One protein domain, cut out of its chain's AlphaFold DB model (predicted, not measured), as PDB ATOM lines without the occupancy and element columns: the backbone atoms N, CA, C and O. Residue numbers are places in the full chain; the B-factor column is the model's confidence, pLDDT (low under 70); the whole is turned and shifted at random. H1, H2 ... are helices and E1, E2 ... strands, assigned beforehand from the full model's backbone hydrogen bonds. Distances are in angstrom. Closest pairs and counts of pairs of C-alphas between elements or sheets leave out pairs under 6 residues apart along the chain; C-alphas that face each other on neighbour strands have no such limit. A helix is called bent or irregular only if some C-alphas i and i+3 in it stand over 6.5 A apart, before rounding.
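AT A GLANCE: This is residues 428 to 503 of the 507 residues of an uncharacterized protein of Podarcis muralis (UniProt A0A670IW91). Loops with little regular structure make most of this domain, in which a long strand hairpin, E1 and E2, has the short helix H1 near its turn, and H2 packs crosswise on H1. The printed part has 76 residues, with H1, H2, E1 and E2 in that order, E1 and E2 forming an antiparallel sheet; the class is mixed, with under half of the residues in named elements. It is compact, with a radius of gyration of the C-alphas of 12.3 A and spans of 32 by 30 by 17 A.

HOW THE PARTS SIT: H1, residues 434 to 441, touches H2, residues 462 to 467, about perpendicular at 86 degrees; their closest C-alphas, of Phe 437 and Leu 466, are 5.9 A apart. E1, residues 485 to 492, and E2, residues 495 to 502, form a hairpin, antiparallel at 157 degrees, with N 488 and O 499 within hydrogen-bond range at 2.8 A. The closest C-alphas of H1 and E2, of Cys 436 and Cys 497, are 5.7 A apart. H2 and E2 are apart. Every O i to N i+4 pair is within range in H1, but 0 of 2 in H2, with 1 of 3 O i to N i+3 pairs; H2 is irregular, C-alphas 463 and 466 being 7.9 A apart.

IN THESE COORDINATES: H1 begins at C-alpha 434 (0.791, -4.310, -9.781) and is 10.3 A long; H2 is 10.0 A. E1 is 22.4 A and E2 23.2 A, ending at C-alpha 502 (13.908, -22.603, -6.216).

THE WHOLE: The farthest C-alphas, of Lys 428 and His 454, are 36.1 A apart. The printed part has no cut. The links H1 to H2 and H2 to E1 are long. pLDDT is under 70 at residues 480 to 485 and 502 to 503.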
ATOM      1  N   LYS A 428       6.854 -14.668 -24.839       85.50
ATOM      2  CA  LYS A 428       5.501 -14.056 -24.775       85.50
ATOM      3  C   LYS A 428       4.899 -13.933 -23.368       85.50
ATOM      4  O   LYS A 428       3.731 -13.554 -23.238       85.50
ATOM      5  N   THR A 429       5.673 -14.229 -22.331       89.81
ATOM      6  CA  THR A 429       5.271 -13.979 -20.944       89.81
ATOM      7  C   THR A 429       5.626 -12.551 -20.551       89.81
ATOM      8  O   THR A 429       6.545 -11.942 -21.098       89.81
ATOM      9  N   VAL A 430       4.855 -11.974 -19.632       92.50
ATOM     10  CA  VAL A 430       4.993 -10.560 -19.261       92.50
ATOM     11  C   VAL A 430       4.898 -10.385 -17.756       92.50
ATOM     12  O   VAL A 430       4.304 -11.213 -17.057       92.50
ATOM     13  N   ARG A 431       5.452  -9.279 -17.254       92.12
ATOM     14  CA  ARG A 431       5.286  -8.855 -15.863       92.12
ATOM     15  C   ARG A 431       3.796  -8.820 -15.518       92.12
ATOM     16  O   ARG A 431       2.997  -8.267 -16.272       92.12
ATOM     17  N   ALA A 432       3.429  -9.401 -14.381       93.12
ATOM     18  CA  ALA A 432       2.060  -9.355 -13.883       93.12
ATOM     19  C   ALA A 432       1.631  -7.925 -13.501       93.12
ATOM     20  O   ALA A 432       2.450  -7.003 -13.426       93.12
ATOM     21  N   SER A 433       0.332  -7.743 -13.244       93.19
ATOM     22  CA  SER A 433      -0.204  -6.464 -12.777       93.19
ATOM     23  C   SER A 433       0.356  -6.091 -11.404       93.19
ATOM     24  O   SER A 433       0.763  -6.947 -10.619       93.19
ATOM     25  N   GLU A 434       0.340  -4.800 -11.084       91.88
ATOM     26  CA  GLU A 434       0.791  -4.310  -9.781       91.88
ATOM     27  C   GLU A 434      -0.015  -4.907  -8.614       91.88
ATOM     28  O   GLU A 434       0.547  -5.132  -7.544       91.88
ATOM     29  N   ASP A 435      -1.279  -5.279  -8.840       92.25
ATOM     30  CA  ASP A 435      -2.107  -5.990  -7.858       92.25
ATOM     31  C   ASP A 435      -1.495  -7.330  -7.434       92.25
ATOM     32  O   ASP A 435      -1.561  -7.688  -6.260       92.25
ATOM     33  N   CYS A 436      -0.847  -8.053  -8.357       93.44
ATOM     34  CA  CYS A 436      -0.147  -9.294  -8.030       93.44
ATOM     35  C   CYS A 436       1.017  -9.040  -7.069       93.44
ATOM     36  O   CYS A 436       1.186  -9.758  -6.085       93.44
ATOM     37  N   PHE A 437       1.805  -7.993  -7.318       93.81
ATOM     38  CA  PHE A 437       2.914  -7.627  -6.440       93.81
ATOM     39  C   PHE A 437       2.394  -7.136  -5.088       93.81
ATOM     40  O   PHE A 437       2.846  -7.613  -4.053       93.81
ATOM     41  N   ARG A 438       1.399  -6.243  -5.075       92.00
ATOM     42  CA  ARG A 438       0.815  -5.703  -3.840       92.00
ATOM     43  C   ARG A 438       0.154  -6.772  -2.987       92.00
ATOM     44  O   ARG A 438       0.370  -6.790  -1.780       92.00
ATOM     45  N   GLY A 439      -0.610  -7.666  -3.602       90.75
ATOM     46  CA  GLY A 439      -1.313  -8.718  -2.886       90.75
ATOM     47  C   GLY A 439      -0.398  -9.826  -2.370       90.75
ATOM     48  O   GLY A 439      -0.689 -10.356  -1.305       90.75
ATOM     49  N   LEU A 440       0.697 -10.160  -3.070       93.00
ATOM     50  CA  LEU A 440       1.596 -11.256  -2.673       93.00
ATOM     51  C   LEU A 440       2.805 -10.772  -1.872       93.00
ATOM     52  O   LEU A 440       3.060 -11.270  -0.782       93.00
ATOM     53  N   ASN A 441       3.548  -9.775  -2.354       94.12
ATOM     54  CA  ASN A 441       4.801  -9.361  -1.714       94.12
ATOM     55  C   ASN A 441       4.590  -8.689  -0.345       94.12
ATOM     56  O   ASN A 441       5.502  -8.668   0.486       94.12
ATOM     57  N   ALA A 442       3.382  -8.191  -0.069       92.81
ATOM     58  CA  ALA A 442       3.000  -7.688   1.249       92.81
ATOM     59  C   ALA A 442       2.780  -8.811   2.287       92.81
ATOM     60  O   ALA A 442       2.761  -8.530   3.487       92.81
ATOM     61  N   GLN A 443       2.624 -10.071   1.855       90.50
ATOM     62  CA  GLN A 443       2.382 -11.212   2.750       90.50
ATOM     63  C   GLN A 443       3.659 -11.684   3.442       90.50
ATOM     64  O   GLN A 443       3.606 -12.041   4.617       90.50
ATOM     65  N   GLY A 444       4.812 -11.591   2.769       87.75
ATOM     66  CA  GLY A 444       6.104 -11.973   3.342       87.75
ATOM     67  C   GLY A 444       6.186 -13.467   3.609       87.75
ATOM     68  O   GLY A 444       6.538 -13.879   4.707       87.75
ATOM     69  N   ASP A 445       5.836 -14.268   2.613       85.50
ATOM     70  CA  ASP A 445       5.858 -15.723   2.666       85.50
ATOM     71  C   ASP A 445       6.531 -16.304   1.412       85.50
ATOM     72  O   ASP A 445       7.181 -15.599   0.633       85.50
ATOM     73  N   ARG A 446       6.397 -17.616   1.197       82.19
ATOM     74  CA  ARG A 446       7.000 -18.295   0.043       82.19
ATOM     75  C   ARG A 446       6.437 -17.841  -1.314       82.19
ATOM     76  O   ARG A 446       7.102 -18.066  -2.323       82.19
ATOM     77  N   PHE A 447       5.252 -17.229  -1.346       85.19
ATOM     78  CA  PHE A 447       4.548 -16.796  -2.557       85.19
ATOM     79  C   PHE A 447       4.876 -15.343  -2.926       85.19
ATOM     80  O   PHE A 447       4.923 -15.003  -4.110       85.19
ATOM     81  N   GLY A 448       5.172 -14.500  -1.935       89.06
ATOM     82  CA  GLY A 448       5.652 -13.140  -2.152       89.06
ATOM     83  C   GLY A 448       6.365 -12.560  -0.933       89.06
ATOM     84  O   GLY A 448       5.852 -12.591   0.183       89.06
ATOM     85  N   ASN A 449       7.558 -12.005  -1.144       92.06
ATOM     86  CA  ASN A 449       8.414 -11.464  -0.085       92.06
ATOM     87  C   ASN A 449       9.477 -10.503  -0.646       92.06
ATOM     88  O   ASN A 449       9.644 -10.398  -1.860       92.06
ATOM     89  N   CYS A 450      10.203  -9.828   0.247       91.25
ATOM     90  CA  CYS A 450      11.362  -8.971  -0.044       91.25
ATOM     91  C   CYS A 450      12.673  -9.614   0.436       91.25
ATOM     92  O   CYS A 450      13.527  -8.951   1.023       91.25
ATOM     93  N   GLY A 451      12.810 -10.922   0.215       82.81
ATOM     94  CA  GLY A 451      13.972 -11.701   0.622       82.81
ATOM     95  C   GLY A 451      13.751 -12.520   1.891       82.81
ATOM     96  O   GLY A 451      12.672 -12.529   2.495       82.81
ATOM     97  N   LEU A 452      14.808 -13.240   2.259       80.06
ATOM     98  CA  LEU A 452      14.873 -14.138   3.403       80.06
ATOM     99  C   LEU A 452      15.913 -13.596   4.388       80.06
ATOM    100  O   LEU A 452      17.040 -13.311   3.993       80.06
ATOM    101  N   GLU A 453      15.544 -13.460   5.657       72.75
ATOM    102  CA  GLU A 453      16.420 -12.965   6.722       72.75
ATOM    103  C   GLU A 453      16.337 -13.956   7.894       72.75
ATOM    104  O   GLU A 453      15.254 -14.195   8.425       72.75
ATOM    105  N   HIS A 454      17.456 -14.608   8.242       72.69
ATOM    106  CA  HIS A 454      17.524 -15.679   9.258       72.69
ATOM    107  C   HIS A 454      16.504 -16.823   9.057       72.69
ATOM    108  O   HIS A 454      15.917 -17.326  10.010       72.69
ATOM    109  N   GLY A 455      16.250 -17.222   7.805       71.44
ATOM    110  CA  GLY A 455      15.291 -18.289   7.481       71.44
ATOM    111  C   GLY A 455      13.816 -17.865   7.496       71.44
ATOM    112  O   GLY A 455      12.949 -18.692   7.220       71.44
ATOM    113  N   ILE A 456      13.515 -16.589   7.759       78.69
ATOM    114  CA  ILE A 456      12.151 -16.047   7.784       78.69
ATOM    115  C   ILE A 456      11.945 -15.124   6.580       78.69
ATOM    116  O   ILE A 456      12.779 -14.270   6.272       78.69
ATOM    117  N   PHE A 457      10.823 -15.290   5.875       85.31
ATOM    118  CA  PHE A 457      10.470 -14.426   4.750       85.31
ATOM    119  C   PHE A 457      10.070 -13.030   5.230       85.31
ATOM    120  O   PHE A 457       9.266 -12.861   6.146       85.31
ATOM    121  N   LYS A 458      10.619 -12.007   4.572       91.81
ATOM    122  CA  LYS A 458      10.370 -10.611   4.926       91.81
ATOM    123  C   LYS A 458       9.218 -10.031   4.117       91.81
ATOM    124  O   LYS A 458       9.214 -10.097   2.888       91.81
ATOM    125  N   LYS A 459       8.268  -9.390   4.798       93.31
ATOM    126  CA  LYS A 459       7.216  -8.588   4.153       93.31
ATOM    127  C   LYS A 459       7.818  -7.376   3.449       93.31
ATOM    128  O   LYS A 459       8.643  -6.666   4.026       93.31
ATOM    129  N   CYS A 460       7.382  -7.109   2.224       94.56
ATOM    130  CA  CYS A 460       7.782  -5.899   1.515       94.56
ATOM    131  C   CYS A 460       7.089  -4.655   2.073       94.56
ATOM    132  O   CYS A 460       5.889  -4.662   2.349       94.56
ATOM    133  N   LYS A 461       7.835  -3.549   2.160       94.06
ATOM    134  CA  LYS A 461       7.254  -2.214   2.356       94.06
ATOM    135  C   LYS A 461       6.516  -1.769   1.090       94.06
ATOM    136  O   LYS A 461       6.887  -2.176  -0.009       94.06
ATOM    137  N   ALA A 462       5.525  -0.887   1.235       91.50
ATOM    138  CA  ALA A 462       4.715  -0.396   0.115       91.50
ATOM    139  C   ALA A 462       5.552   0.258  -1.003       91.50
ATOM    140  O   ALA A 462       5.261   0.055  -2.178       91.50
ATOM    141  N   GLU A 463       6.610   0.982  -0.638       92.88
ATOM    142  CA  GLU A 463       7.565   1.616  -1.562       92.88
ATOM    143  C   GLU A 463       8.422   0.610  -2.354       92.88
ATOM    144  O   GLU A 463       8.815   0.891  -3.480       92.88
ATOM    145  N   ASN A 464       8.636  -0.596  -1.814       92.69
ATOM    146  CA  ASN A 464       9.493  -1.636  -2.399       92.69
ATOM    147  C   ASN A 464       8.693  -2.814  -2.968       92.69
ATOM    148  O   ASN A 464       9.251  -3.866  -3.272       92.69
ATOM    149  N   ILE A 465       7.372  -2.672  -3.086       93.38
ATOM    150  CA  ILE A 465       6.472  -3.794  -3.364       93.38
ATOM    151  C   ILE A 465       6.730  -4.444  -4.733       93.38
ATOM    152  O   ILE A 465       6.540  -5.652  -4.899       93.38
ATOM    153  N   LEU A 466       7.230  -3.654  -5.688       90.88
ATOM    154  CA  LEU A 466       7.627  -4.084  -7.030       90.88
ATOM    155  C   LEU A 466       9.041  -4.685  -7.093       90.88
ATOM    156  O   LEU A 466       9.377  -5.318  -8.089       90.88
ATOM    157  N   CYS A 467       9.846  -4.514  -6.042       90.75
ATOM    158  CA  CYS A 467      11.225  -5.006  -5.947       90.75
ATOM    159  C   CYS A 467      11.331  -6.338  -5.185       90.75
ATOM    160  O   CYS A 467      12.429  -6.850  -4.983       90.75
ATOM    161  N   GLY A 468      10.202  -6.869  -4.713       90.50
ATOM    162  CA  GLY A 468      10.133  -8.176  -4.071       90.50
ATOM    163  C   GLY A 468      10.146  -9.325  -5.078       90.50
ATOM    164  O   GLY A 468      10.643  -9.218  -6.200       90.50
ATOM    165  N   ARG A 469       9.545 -10.447  -4.687       90.38
ATOM    166  CA  ARG A 469       9.421 -11.627  -5.544       90.38
ATOM    167  C   ARG A 469       8.739 -11.277  -6.867       90.38
ATOM    168  O   ARG A 469       7.658 -10.685  -6.880       90.38
ATOM    169  N   MET A 470       9.377 -11.679  -7.963       90.69
ATOM    170  CA  MET A 470       8.897 -11.429  -9.317       90.69
ATOM    171  C   MET A 470       7.579 -12.165  -9.583       90.69
ATOM    172  O   MET A 470       7.473 -13.358  -9.296       90.69
ATOM    173  N   GLN A 471       6.602 -11.462 -10.160       93.12
ATOM    174  CA  GLN A 471       5.299 -12.011 -10.535       93.12
ATOM    175  C   GLN A 471       5.071 -11.845 -12.044       93.12
ATOM    176  O   GLN A 471       5.210 -10.750 -12.593       93.12
ATOM    177  N   CYS A 472       4.693 -12.934 -12.704       93.00
ATOM    178  CA  CYS A 472       4.480 -13.047 -14.143       93.00
ATOM    179  C   CYS A 472       3.030 -13.375 -14.486       93.00
ATOM    180  O   CYS A 472       2.257 -13.866 -13.663       93.00
ATOM    181  N   SER A 473       2.666 -13.103 -15.732       91.88
ATOM    182  CA  SER A 473       1.368 -13.423 -16.309       91.88
ATOM    183  C   SER A 473       1.530 -13.847 -17.771       91.88
ATOM    184  O   SER A 473       2.636 -13.830 -18.318       91.88
ATOM    185  N   ASN A 474       0.418 -14.227 -18.401       88.75
ATOM    186  CA  ASN A 474       0.375 -14.653 -19.800       88.75
ATOM    187  C   ASN A 474       1.183 -15.932 -20.102       88.75
ATOM    188  O   ASN A 474       1.894 -16.017 -21.102       88.75
ATOM    189  N   ILE A 475       1.090 -16.923 -19.211       85.12
ATOM    190  CA  ILE A 475       1.780 -18.213 -19.338       85.12
ATOM    191  C   ILE A 475       0.869 -19.205 -20.064       85.12
ATOM    192  O   ILE A 475      -0.199 -19.548 -19.560       85.12
ATOM    193  N   TYR A 476       1.299 -19.661 -21.243       75.00
ATOM    194  CA  TYR A 476       0.536 -20.584 -22.099       75.00
ATOM    195  C   TYR A 476       0.989 -22.049 -21.996       75.00
ATOM    196  O   TYR A 476       0.263 -22.942 -22.422       75.00
ATOM    197  N   GLY A 477       2.176 -22.302 -21.439       72.62
ATOM    198  CA  GLY A 477       2.731 -23.636 -21.224       72.62
ATOM    199  C   GLY A 477       3.780 -23.596 -20.119       72.62
ATOM    200  O   GLY A 477       4.535 -22.631 -20.023       72.62
ATOM    201  N   LEU A 478       3.791 -24.615 -19.258       73.19
ATOM    202  CA  LEU A 478       4.760 -24.708 -18.169       73.19
ATOM    203  C   LEU A 478       6.096 -25.228 -18.721       73.19
ATOM    204  O   LEU A 478       6.089 -26.236 -19.430       73.19
ATOM    205  N   PRO A 479       7.230 -24.567 -18.429       71.19
ATOM    206  CA  PRO A 479       8.537 -25.075 -18.827       71.19
ATOM    207  C   PRO A 479       8.837 -26.396 -18.107       71.19
ATOM    208  O   PRO A 479       8.417 -26.604 -16.968       71.19
ATOM    209  N   THR A 480       9.600 -27.281 -18.752       65.06
ATOM    210  CA  THR A 480      10.299 -28.366 -18.053       65.06
ATOM    211  C   THR A 480      11.292 -27.742 -17.087       65.06
ATOM    212  O   THR A 480      12.246 -27.092 -17.512       65.06
ATOM    213  N   LEU A 481      11.020 -27.892 -15.797       63.06
ATOM    214  CA  LEU A 481      11.864 -27.380 -14.729       63.06
ATOM    215  C   LEU A 481      13.045 -28.328 -14.501       63.06
ATOM    216  O   LEU A 481      12.881 -29.545 -14.560       63.06
ATOM    217  N   GLU A 482      14.211 -27.763 -14.203       57.91
ATOM    218  CA  GLU A 482      15.310 -28.513 -13.589       57.91
ATOM    219  C   GLU A 482      14.873 -29.043 -12.206       57.91
ATOM    220  O   GLU A 482      13.943 -28.502 -11.591       57.91
ATOM    221  N   GLU A 483      15.517 -30.105 -11.703       54.72
ATOM    222  CA  GLU A 483      15.230 -30.631 -10.360       54.72
ATOM    223  C   GLU A 483      15.304 -29.500  -9.310       54.72
ATOM    224  O   GLU A 483      16.187 -28.646  -9.366       54.72
ATOM    225  N   HIS A 484      14.397 -29.508  -8.322       62.56
ATOM    226  CA  HIS A 484      14.318 -28.532  -7.213       62.56
ATOM    227  C   HIS A 484      13.702 -27.153  -7.534       62.56
ATOM    228  O   HIS A 484      13.903 -26.198  -6.783       62.56
ATOM    229  N   GLN A 485      12.873 -27.026  -8.574       65.62
ATOM    230  CA  GLN A 485      12.047 -25.826  -8.787       65.62
ATOM    231  C   GLN A 485      10.545 -26.134  -8.697       65.62
ATOM    232  O   GLN A 485      10.066 -27.161  -9.167       65.62
ATOM    233  N   THR A 486       9.774 -25.235  -8.084       72.88
ATOM    234  CA  THR A 486       8.306 -25.298  -8.027       72.88
ATOM    235  C   THR A 486       7.710 -24.052  -8.665       72.88
ATOM    236  O   THR A 486       8.038 -22.935  -8.267       72.88
ATOM    237  N   ILE A 487       6.801 -24.225  -9.621       82.25
ATOM    238  CA  ILE A 487       5.989 -23.126 -10.150       82.25
ATOM    239  C   ILE A 487       4.772 -22.941  -9.253       82.25
ATOM    240  O   ILE A 487       4.115 -23.911  -8.879       82.25
ATOM    241  N   ILE A 488       4.460 -21.690  -8.928       82.81
ATOM    242  CA  ILE A 488       3.300 -21.345  -8.120       82.81
ATOM    243  C   ILE A 488       2.412 -20.375  -8.885       82.81
ATOM    244  O   ILE A 488       2.861 -19.328  -9.350       82.81
ATOM    245  N   GLN A 489       1.132 -20.723  -8.969       88.81
ATOM    246  CA  GLN A 489       0.070 -19.851  -9.443       88.81
ATOM    247  C   GLN A 489      -0.789 -19.430  -8.255       88.81
ATOM    248  O   GLN A 489      -1.295 -20.275  -7.519       88.81
ATOM    249  N   THR A 490      -1.001 -18.129  -8.096       87.44
ATOM    250  CA  THR A 490      -1.944 -17.572  -7.124       87.44
ATOM    251  C   THR A 490      -2.943 -16.678  -7.841       87.44
ATOM    252  O   THR A 490      -2.572 -15.899  -8.715       87.44
ATOM    253  N   THR A 491      -4.221 -16.785  -7.485       88.38
ATOM    254  CA  THR A 491      -5.273 -15.952  -8.082       88.38
ATOM    255  C   THR A 491      -5.540 -14.752  -7.180       88.38
ATOM    256  O   THR A 491      -5.890 -14.931  -6.015       88.38
ATOM    257  N   ILE A 492      -5.391 -13.535  -7.707       83.75
ATOM    258  CA  ILE A 492      -5.751 -12.287  -7.020       83.75
ATOM    259  C   ILE A 492      -6.818 -11.574  -7.844       83.75
ATOM    260  O   ILE A 492      -6.584 -11.156  -8.980       83.75
ATOM    261  N   GLY A 493      -8.015 -11.434  -7.271       82.75
ATOM    262  CA  GLY A 493      -9.167 -10.878  -7.977       82.75
ATOM    263  C   GLY A 493      -9.511 -11.713  -9.215       82.75
ATOM    264  O   GLY A 493      -9.894 -12.871  -9.092       82.75
ATOM    265  N   LYS A 494      -9.371 -11.120 -10.408       79.19
ATOM    266  CA  LYS A 494      -9.572 -11.797 -11.706       79.19
ATOM    267  C   LYS A 494      -8.259 -12.179 -12.408       79.19
ATOM    268  O   LYS A 494      -8.296 -12.668 -13.534       79.19
ATOM    269  N   SER A 495      -7.115 -11.936 -11.771       82.94
ATOM    270  CA  SER A 495      -5.788 -12.091 -12.367       82.94
ATOM    271  C   SER A 495      -5.066 -13.316 -11.812       82.94
ATOM    272  O   SER A 495      -5.043 -13.544 -10.603       82.94
ATOM    273  N   ASN A 496      -4.429 -14.080 -12.701       88.75
ATOM    274  CA  ASN A 496      -3.539 -15.179 -12.335       88.75
ATOM    275  C   ASN A 496      -2.098 -14.669 -12.249       88.75
ATOM    276  O   ASN A 496      -1.520 -14.264 -13.259       88.75
ATOM    277  N   CYS A 497      -1.535 -14.709 -11.047       91.44
ATOM    278  CA  CYS A 497      -0.181 -14.283 -10.729       91.44
ATOM    279  C   CYS A 497       0.714 -15.515 -10.614       91.44
ATOM    280  O   CYS A 497       0.427 -16.420  -9.830       91.44
ATOM    281  N   TRP A 498       1.794 -15.555 -11.383       90.44
ATOM    282  CA  TRP A 498       2.678 -16.711 -11.444       90.44
ATOM    283  C   TRP A 498       4.082 -16.367 -10.981       90.44
ATOM    284  O   TRP A 498       4.634 -15.338 -11.364       90.44
ATOM    285  N   ASN A 499       4.699 -17.257 -10.218       86.25
ATOM    286  CA  ASN A 499       6.110 -17.167  -9.867       86.25
ATOM    287  C   ASN A 499       6.742 -18.560  -9.795       86.25
ATOM    288  O   ASN A 499       6.062 -19.577  -9.925       86.25
ATOM    289  N   HIS A 500       8.063 -18.601  -9.654       80.69
ATOM    290  CA  HIS A 500       8.794 -19.839  -9.418       80.69
ATOM    291  C   HIS A 500       9.548 -19.732  -8.097       80.69
ATOM    292  O   HIS A 500       9.994 -18.646  -7.707       80.69
ATOM    293  N   VAL A 501       9.702 -20.867  -7.423       70.50
ATOM    294  CA  VAL A 501      10.492 -21.045  -6.212       70.50
ATOM    295  C   VAL A 501      11.535 -22.113  -6.464       70.50
ATOM    296  O   VAL A 501      11.197 -23.286  -6.593       70.50
ATOM    297  N   LEU A 502      12.801 -21.702  -6.505       55.78
ATOM    298  CA  LEU A 502      13.908 -22.603  -6.216       55.78
ATOM    299  C   LEU A 502      13.705 -23.108  -4.790       55.78
ATOM    300  O   LEU A 502      13.693 -22.315  -3.843       55.78
ATOM    301  N   LEU A 503      13.487 -24.411  -4.645       47.78
ATOM    302  CA  LEU A 503      13.651 -25.069  -3.365       47.78
ATOM    303  C   LEU A 503      15.133 -24.926  -3.038       47.78
ATOM    304  O   LEU A 503      15.974 -25.642  -3.571       47.78
TER     305      LEU A 503